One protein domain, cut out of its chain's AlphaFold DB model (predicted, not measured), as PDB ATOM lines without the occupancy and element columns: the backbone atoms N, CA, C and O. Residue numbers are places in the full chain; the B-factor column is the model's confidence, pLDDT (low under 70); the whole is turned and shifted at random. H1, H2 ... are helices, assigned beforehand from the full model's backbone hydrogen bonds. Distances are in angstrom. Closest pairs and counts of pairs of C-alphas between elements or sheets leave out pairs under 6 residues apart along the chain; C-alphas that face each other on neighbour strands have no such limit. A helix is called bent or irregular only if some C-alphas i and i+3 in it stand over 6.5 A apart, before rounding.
ATOM      1  N   VAL A 135      76.758  -1.958  62.131       90.19
ATOM      2  CA  VAL A 135      76.302  -1.169  63.293       90.19
ATOM      3  C   VAL A 135      75.017  -0.391  62.978       90.19
ATOM      4  O   VAL A 135      74.126  -0.300  63.813       90.19
ATOM      5  N   GLN A 136      74.877   0.106  61.747       90.62
ATOM      6  CA  GLN A 136      73.690   0.834  61.298       90.62
ATOM      7  C   GLN A 136      72.419  -0.022  61.338       90.62
ATOM      8  O   GLN A 136      71.347   0.511  61.622       90.62
ATOM      9  N   LEU A 137      72.530  -1.326  61.061       87.75
ATOM     10  CA  LEU A 137      71.405  -2.254  61.144       87.75
ATOM     11  C   LEU A 137      71.006  -2.475  62.604       87.75
ATOM     12  O   LEU A 137      69.827  -2.365  62.930       87.75
ATOM     13  N   VAL A 138      71.988  -2.718  63.477       88.00
ATOM     14  CA  VAL A 138      71.763  -2.919  64.915       88.00
ATOM     15  C   VAL A 138      71.065  -1.703  65.530       88.00
ATOM     16  O   VAL A 138      70.024  -1.849  66.165       88.00
ATOM     17  N   GLU A 139      71.561  -0.492  65.270       91.56
ATOM     18  CA  GLU A 139      70.946   0.735  65.789       91.56
ATOM     19  C   GLU A 139      69.535   0.981  65.228       91.56
ATOM     20  O   GLU A 139      68.647   1.441  65.946       91.56
ATOM     21  N   ALA A 140      69.310   0.716  63.936       90.00
ATOM     22  CA  ALA A 140      67.989   0.868  63.330       90.00
ATOM     23  C   ALA A 140      66.983  -0.131  63.923       90.00
ATOM     24  O   ALA A 140      65.832   0.230  64.176       90.00
ATOM     25  N   TRP A 141      67.432  -1.357  64.193       88.94
ATOM     26  CA  TRP A 141      66.639  -2.393  64.839       88.94
ATOM     27  C   TRP A 141      66.274  -2.029  66.277       88.94
ATOM     28  O   TRP A 141      65.107  -2.121  66.655       88.94
ATOM     29  N   GLU A 142      67.232  -1.543  67.069       90.56
ATOM     30  CA  GLU A 142      66.978  -1.091  68.441       90.56
ATOM     31  C   GLU A 142      65.928   0.026  68.485       90.56
ATOM     32  O   GLU A 142      64.962  -0.067  69.246       90.56
ATOM     33  N   ARG A 143      66.050   1.031  67.605       90.31
ATOM     34  CA  ARG A 143      65.065   2.120  67.494       90.31
ATOM     35  C   ARG A 143      63.678   1.611  67.100       90.31
ATOM     36  O   ARG A 143      62.674   2.094  67.629       90.31
ATOM     37  N   LEU A 144      63.604   0.647  66.178       88.94
ATOM     38  CA  LEU A 144      62.339   0.037  65.771       88.94
ATOM     39  C   LEU A 144      61.686  -0.704  66.945       88.94
ATOM     40  O   LEU A 144      60.506  -0.496  67.220       88.94
ATOM     41  N   VAL A 145      62.456  -1.521  67.667       88.75
ATOM     42  CA  VAL A 145      61.975  -2.278  68.830       88.75
ATOM     43  C   VAL A 145      61.478  -1.347  69.931       88.75
ATOM     44  O   VAL A 145      60.404  -1.585  70.480       88.75
ATOM     45  N   GLU A 146      62.223  -0.289  70.249       91.44
ATOM     46  CA  GLU A 146      61.817   0.705  71.249       91.44
ATOM     47  C   GLU A 146      60.503   1.390  70.854       91.44
ATOM     48  O   GLU A 146      59.568   1.455  71.653       91.44
ATOM     49  N   THR A 147      60.393   1.811  69.592       89.12
ATOM     50  CA  THR A 147      59.186   2.460  69.067       89.12
ATOM     51  C   THR A 147      57.974   1.530  69.136       89.12
ATOM     52  O   THR A 147      56.907   1.932  69.600       89.12
ATOM     53  N   VAL A 148      58.126   0.274  68.702       87.00
ATOM     54  CA  VAL A 148      57.040  -0.717  68.716       87.00
ATOM     55  C   VAL A 148      56.627  -1.059  70.146       87.00
ATOM     56  O   VAL A 148      55.433  -1.102  70.428       87.00
ATOM     57  N   ARG A 149      57.582  -1.251  71.064       82.19
ATOM     58  CA  ARG A 149      57.283  -1.509  72.482       82.19
ATOM     59  C   ARG A 149      56.513  -0.359  73.108       82.19
ATOM     60  O   ARG A 149      55.442  -0.597  73.646       82.19
ATOM     61  N   SER A 150      56.988   0.874  72.935       84.88
ATOM     62  CA  SER A 150      56.288   2.064  73.425       84.88
ATOM     63  C   SER A 150      54.855   2.138  72.896       84.88
ATOM     64  O   SER A 150      53.944   2.482  73.637       84.88
ATOM     65  N   LYS A 151      54.635   1.793  71.620       83.19
ATOM     66  CA  LYS A 151      53.296   1.802  71.012       83.19
ATOM     67  C   LYS A 151      52.384   0.704  71.554       83.19
ATOM     68  O   LYS A 151      51.198   0.954  71.747       83.19
ATOM     69  N   ILE A 152      52.921  -0.490  71.789       79.94
ATOM     70  CA  ILE A 152      52.180  -1.604  72.392       79.94
ATOM     71  C   ILE A 152      51.824  -1.276  73.843       79.94
ATOM     72  O   ILE A 152      50.678  -1.473  74.235       79.94
ATOM     73  N   ASP A 153      52.770  -0.741  74.615       79.06
ATOM     74  CA  ASP A 153      52.552  -0.372  76.013       79.06
ATOM     75  C   ASP A 153      51.465   0.711  76.125       79.06
ATOM     76  O   ASP A 153      50.508   0.532  76.874       79.06
ATOM     77  N   GLU A 154      51.520   1.762  75.293       81.31
ATOM     78  CA  GLU A 154      50.463   2.786  75.198       81.31
ATOM     79  C   GLU A 154      49.081   2.171  74.896       81.31
ATOM     80  O   GLU A 154      48.090   2.502  75.549       81.31
ATOM     81  N   GLN A 155      48.995   1.259  73.920       78.06
ATOM     82  CA  GLN A 155      47.727   0.619  73.546       78.06
ATOM     83  C   GLN A 155      47.177  -0.286  74.651       78.06
ATOM     84  O   GLN A 155      45.977  -0.261  74.929       78.06
ATOM     85  N   LEU A 156      48.038  -1.071  75.296       76.56
ATOM     86  CA  LEU A 156      47.647  -1.950  76.394       76.56
ATOM     87  C   LEU A 156      47.186  -1.148  77.611       76.56
ATOM     88  O   LEU A 156      46.190  -1.515  78.236       76.56
ATOM     89  N   GLU A 157      47.862  -0.044  77.936       83.00
ATOM     90  CA  GLU A 157      47.431   0.871  78.995       83.00
ATOM     91  C   GLU A 157      46.033   1.433  78.708       83.00
ATOM     92  O   GLU A 157      45.163   1.388  79.584       83.00
ATOM     93  N   ASP A 158      45.775   1.875  77.475       79.94
ATOM     94  CA  ASP A 158      44.467   2.376  77.051       79.94
ATOM     95  C   ASP A 158      43.368   1.296  77.107       79.94
ATOM     96  O   ASP A 158      42.262   1.553  77.597       79.94
ATOM     97  N   GLU A 159      43.650   0.068  76.661       78.94
ATOM     98  CA  GLU A 159      42.709  -1.059  76.716       78.94
ATOM     99  C   GLU A 159      42.385  -1.478  78.156       78.94
ATOM    100  O   GLU A 159      41.223  -1.726  78.502       78.94
ATOM    101  N   VAL A 160      43.400  -1.519  79.019       83.50
ATOM    102  CA  VAL A 160      43.259  -1.813  80.448       83.50
ATOM    103  C   VAL A 160      42.436  -0.721  81.141       83.50
ATOM    104  O   VAL A 160      41.523  -1.026  81.918       83.50
ATOM    105  N   VAL A 161      42.687   0.550  80.814       82.81
ATOM    106  CA  VAL A 161      41.918   1.704  81.294       82.81
ATOM    107  C   VAL A 161      40.457   1.633  80.838       82.81
ATOM    108  O   VAL A 161      39.551   1.839  81.651       82.81
ATOM    109  N   GLU A 162      40.199   1.319  79.569       83.81
ATOM    110  CA  GLU A 162      38.846   1.199  79.014       83.81
ATOM    111  C   GLU A 162      38.086   0.013  79.635       83.81
ATOM    112  O   GLU A 162      36.920   0.154  80.021       83.81
ATOM    113  N   SER A 163      38.747  -1.136  79.800       83.56
ATOM    114  CA  SER A 163      38.190  -2.326  80.454       83.56
ATOM    115  C   SER A 163      37.805  -2.040  81.910       83.56
ATOM    116  O   SER A 163      36.663  -2.276  82.327       83.56
ATOM    117  N   ALA A 164      38.708  -1.418  82.671       80.50
ATOM    118  CA  ALA A 164      38.445  -1.016  84.048       80.50
ATOM    119  C   ALA A 164      37.323   0.033  84.144       80.50
ATOM    120  O   ALA A 164      36.474  -0.039  85.039       80.50
ATOM    121  N   ALA A 165      37.266   0.984  83.204       81.75
ATOM    122  CA  ALA A 165      36.228   2.010  83.149       81.75
ATOM    123  C   ALA A 165      34.825   1.444  82.865       81.75
ATOM    124  O   ALA A 165      33.836   2.001  83.353       81.75
ATOM    125  N   ARG A 166      34.728   0.338  82.115       82.38
ATOM    126  CA  ARG A 166      33.471  -0.367  81.799       82.38
ATOM    127  C   ARG A 166      33.020  -1.354  82.875       82.38
ATOM    128  O   ARG A 166      31.886  -1.828  82.823       82.38
ATOM    129  N   SER A 167      33.869  -1.653  83.856       82.75
ATOM    130  CA  SER A 167      33.532  -2.552  84.959       82.75
ATOM    131  C   SER A 167      32.285  -2.085  85.725       82.75
ATOM    132  O   SER A 167      32.149  -0.916  86.097       82.75
ATOM    133  N   PHE A 168      31.388  -3.036  86.010       69.50
ATOM    134  CA  PHE A 168      30.054  -2.821  86.585       69.50
ATOM    135  C   PHE A 168      30.061  -1.974  87.872       69.50
ATOM    136  O   PHE A 168      29.202  -1.114  88.058       69.50
ATOM    137  N   ALA A 169      31.069  -2.149  88.730       71.50
ATOM    138  CA  ALA A 169      31.227  -1.377  89.964       71.50
ATOM    139  C   ALA A 169      32.509  -0.519  89.995       71.50
ATOM    140  O   ALA A 169      32.646   0.351  90.853       71.50
ATOM    141  N   GLY A 170      33.396  -0.674  89.006       69.81
ATOM    142  CA  GLY A 170      34.683   0.023  88.892       69.81
ATOM    143  C   GLY A 170      35.686  -0.281  89.997       69.81
ATOM    144  O   GLY A 170      36.654   0.457  90.135       69.81
ATOM    145  N   TYR A 171      35.497  -1.389  90.717       78.38
ATOM    146  CA  TYR A 171      36.540  -1.997  91.549       78.38
ATOM    147  C   TYR A 171      37.797  -2.330  90.735       78.38
ATOM    148  O   TYR A 171      38.903  -2.294  91.255       78.38
ATOM    149  N   GLU A 172      37.641  -2.598  89.437       82.19
ATOM    150  CA  GLU A 172      38.770  -2.823  88.528       82.19
ATOM    151  C   GLU A 172      39.645  -1.573  88.351       82.19
ATOM    152  O   GLU A 172      40.829  -1.703  88.079       82.19
ATOM    153  N   ILE A 173      39.116  -0.363  88.584       81.38
ATOM    154  CA  ILE A 173      39.912   0.875  88.529       81.38
ATOM    155  C   ILE A 173      40.882   0.960  89.711       81.38
ATOM    156  O   ILE A 173      41.974   1.494  89.571       81.38
ATOM    157  N   GLU A 174      40.503   0.436  90.876       83.88
ATOM    158  CA  GLU A 174      41.343   0.460  92.082       83.88
ATOM    159  C   GLU A 174      42.507  -0.533  92.001       83.88
ATOM    160  O   GLU A 174      43.506  -0.367  92.695       83.88
ATOM    161  N   LYS A 175      42.398  -1.538  91.123       84.94
ATOM    162  CA  LYS A 175      43.455  -2.515  90.840       84.94
ATOM    163  C   LYS A 175      44.475  -2.017  89.812       84.94
ATOM    164  O   LYS A 175      45.482  -2.685  89.600       84.94
ATOM    165  N   LEU A 176      44.223  -0.871  89.174       83.56
ATOM    166  CA  LEU A 176      45.159  -0.276  88.226       83.56
ATOM    167  C   LEU A 176      46.349   0.383  88.939       83.56
ATOM    168  O   LEU A 176      46.180   0.921  90.042       83.56
ATOM    169  N   PRO A 177      47.523   0.437  88.284       84.31
ATOM    170  CA  PRO A 177      48.625   1.301  88.692       84.31
ATOM    171  C   PRO A 177      48.168   2.747  88.921       84.31
ATOM    172  O   PRO A 177      47.316   3.260  88.195       84.31
ATOM    173  N   GLU A 178      48.750   3.421  89.918       82.38
ATOM    174  CA  GLU A 178      48.295   4.738  90.401       82.38
ATOM    175  C   GLU A 178      48.179   5.790  89.284       82.38
ATOM    176  O   GLU A 178      47.192   6.529  89.225       82.38
ATOM    177  N   HIS A 179      49.126   5.791  88.342       79.25
ATOM    178  CA  HIS A 179      49.152   6.713  87.204       79.25
ATOM    179  C   HIS A 179      47.994   6.502  86.205       79.25
ATOM    180  O   HIS A 179      47.590   7.454  85.542       79.25
ATOM    181  N   LEU A 180      47.388   5.308  86.152       82.31
ATOM    182  CA  LEU A 180      46.265   4.983  85.255       82.31
ATOM    183  C   LEU A 180      44.889   5.149  85.916       82.31
ATOM    184  O   LEU A 180      43.873   5.299  85.229       82.31
ATOM    185  N   GLN A 181      44.823   5.175  87.252       84.62
ATOM    186  CA  GLN A 181      43.551   5.293  87.975       84.62
ATOM    187  C   GLN A 181      42.820   6.603  87.659       84.62
ATOM    188  O   GLN A 181      41.593   6.622  87.528       84.62
ATOM    189  N   ALA A 182      43.558   7.712  87.543       84.31
ATOM    190  CA  ALA A 182      42.986   9.019  87.225       84.31
ATOM    191  C   ALA A 182      42.323   9.015  85.836       84.31
ATOM    192  O   ALA A 182      41.167   9.438  85.696       84.31
ATOM    193  N   THR A 183      43.015   8.452  84.845       82.94
ATOM    194  CA  THR A 183      42.546   8.311  83.462       82.94
ATOM    195  C   THR A 183      41.311   7.410  83.382       82.94
ATOM    196  O   THR A 183      40.287   7.807  82.817       82.94
ATOM    197  N   ALA A 184      41.321   6.259  84.061       83.12
ATOM    198  CA  ALA A 184      40.180   5.340  84.108       83.12
ATOM    199  C   ALA A 184      38.945   5.928  84.812       83.12
ATOM    200  O   ALA A 184      37.814   5.764  84.338       83.12
ATOM    201  N   ARG A 185      39.126   6.693  85.900       85.38
ATOM    202  CA  ARG A 185      38.020   7.421  86.556       85.38
ATOM    203  C   ARG A 185      37.411   8.472  85.629       85.38
ATOM    204  O   ARG A 185      36.184   8.584  85.566       85.38
ATOM    205  N   ALA A 186      38.235   9.235  84.910       84.56
ATOM    206  CA  ALA A 186      37.760  10.228  83.949       84.56
ATOM    207  C   ALA A 186      36.975   9.572  82.800       84.56
ATOM    208  O   ALA A 186      35.892  10.043  82.436       84.56
ATOM    209  N   ARG A 187      37.469   8.440  82.285       86.38
ATOM    210  CA  ARG A 187      36.811   7.679  81.221       86.38
ATOM    211  C   ARG A 187      35.459   7.113  81.654       86.38
ATOM    212  O   ARG A 187      34.464   7.324  80.961       86.38
ATOM    213  N   ARG A 188      35.377   6.515  82.848       83.69
ATOM    214  CA  ARG A 188      34.114   6.014  83.424       83.69
ATOM    215  C   ARG A 188      33.059   7.114  83.572       83.69
ATOM    216  O   ARG A 188      31.887   6.890  83.270       83.69
ATOM    217  N   ARG A 189      33.456   8.323  83.989       85.88
ATOM    218  CA  ARG A 189      32.537   9.475  84.087       85.88
ATOM    219  C   ARG A 189      31.958   9.855  82.723       85.88
ATOM    220  O   ARG A 189      30.745  10.054  82.624       85.88
ATOM    221  N   ARG A 190      32.789   9.899  81.674       86.00
ATOM    222  CA  ARG A 190      32.327  10.153  80.298       86.00
ATOM    223  C   ARG A 190      31.327   9.088  79.840       86.00
ATOM    224  O   ARG A 190      30.201   9.447  79.508       86.00
ATOM    225  N   LEU A 191      31.670   7.803  79.977       83.75
ATOM    226  CA  LEU A 191      30.783   6.682  79.627       83.75
ATOM    227  C   LEU A 191      29.442   6.743  80.376       83.75
ATOM    228  O   LEU A 191      28.384   6.550  79.782       83.75
ATOM    229  N   SER A 192      29.453   7.072  81.672       82.00
ATOM    230  CA  SER A 192      28.217   7.201  82.458       82.00
ATOM    231  C   SER A 192      27.322   8.356  81.987       82.00
ATOM    232  O   SER A 192      26.096   8.241  82.003       82.00
ATOM    233  N   THR A 193      27.930   9.449  81.519       84.31
ATOM    234  CA  THR A 193      27.223  10.629  81.005       84.31
ATOM    235  C   THR A 193      26.645  10.350  79.616       84.31
ATOM    236  O   THR A 193      25.505  10.722  79.343       84.31
ATOM    237  N   GLU A 194      27.380   9.632  78.767       81.94
ATOM    238  CA  GLU A 194      26.913   9.145  77.464       81.94
ATOM    239  C   GLU A 194      25.737   8.167  77.612       81.94
ATOM    240  O   GLU A 194      24.710   8.348  76.961       81.94
ATOM    241  N   LEU A 195      25.823   7.204  78.540       79.62
ATOM    242  CA  LEU A 195      24.720   6.296  78.897       79.62
ATOM    243  C   LEU A 195      23.491   7.042  79.438       79.62
ATOM    244  O   LEU A 195      22.352   6.684  79.134       79.62
ATOM    245  N   ALA A 196      23.693   8.081  80.251       79.50
ATOM    246  CA  ALA A 196      22.600   8.902  80.766       79.50
ATOM    247  C   ALA A 196      21.955   9.770  79.674       79.50
ATOM    248  O   ALA A 196      20.749  10.017  79.722       79.50
ATOM    249  N   LYS A 197      22.743  10.226  78.693       75.94
ATOM    250  CA  LYS A 197      22.266  10.988  77.535       75.94
ATOM    251  C   LYS A 197      21.501  10.085  76.564       75.94
ATOM    252  O   LYS A 197      20.399  10.456  76.173       75.94
ATOM    253  N   SER A 198      22.008   8.883  76.270       73.44
ATOM    254  CA  SER A 198      21.355   7.923  75.365       73.44
ATOM    255  C   SER A 198      20.004   7.437  75.900       73.44
ATOM    256  O   SER A 198      19.036   7.380  75.147       73.44
ATOM    257  N   LYS A 199      19.889   7.199  77.217       71.75
ATOM    258  CA  LYS A 199      18.614   6.850  77.874       71.75
ATOM    259  C   LYS A 199      17.565   7.965  77.836       71.75
ATOM    260  O   LYS A 199      16.380   7.662  77.921       71.75
ATOM    261  N   ARG A 200      17.965   9.239  77.726       66.69
ATOM    262  CA  ARG A 200      17.024  10.374  77.604       66.69
ATOM    263  C   ARG A 200      16.515  10.577  76.178       66.69
ATOM    264  O   ARG A 200      15.465  11.182  76.006       66.69
TER     265      ARG A 200
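This is residues 135 to 200 of the 211 residues of an uncharacterized protein of Actinobacteria bacterium (UniProt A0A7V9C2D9). Two long helices cross where the last part of H1 packs on H3, with short H2 packed on both. The free residues 135 to 156 of H1 and 193 to 200 of H3 stick out, making a rod of 61 by 25 by 15 A. The printed part has 66 residues with three named helices, H1, H2, H3, no named strand, and is all helix; it is extended, with radius of gyration of the C-alphas 17.3 A.

H1, residues 135 to 166, begins at C-alpha (76.302, -1.169, 63.293) and is 46.7 A long. H2 is residues 171 to 174. H3, residues 178 to 200, is 34.3 A long and ends at C-alpha (17.024, 10.374, 77.604); it is only just irregular, C-alphas 179 and 182 being 6.6 A apart.

H1, with residues 157 to 166 alone, touches H3 at a steep tilt of 49 degrees, the same way; the closest C-alphas, of Ala 165 and Arg 188, are 4.5 A apart. H2 touches H1, closest C-alphas Ala 164 and Glu 172, 4.8 A, and H3, closest Ile 173 and Gln 181, 5.8 A. Every O i to N i+4 pair is within hydrogen-bond range in H1, 16 of 19 in H3; H2 is too short for one.

The C-alphas of Val 135 and Arg 200, the farthest apart, are 62.1 A apart. The printed part has no cut, and both links are tight. Residues 168, 170 and 200 have pLDDT under 70.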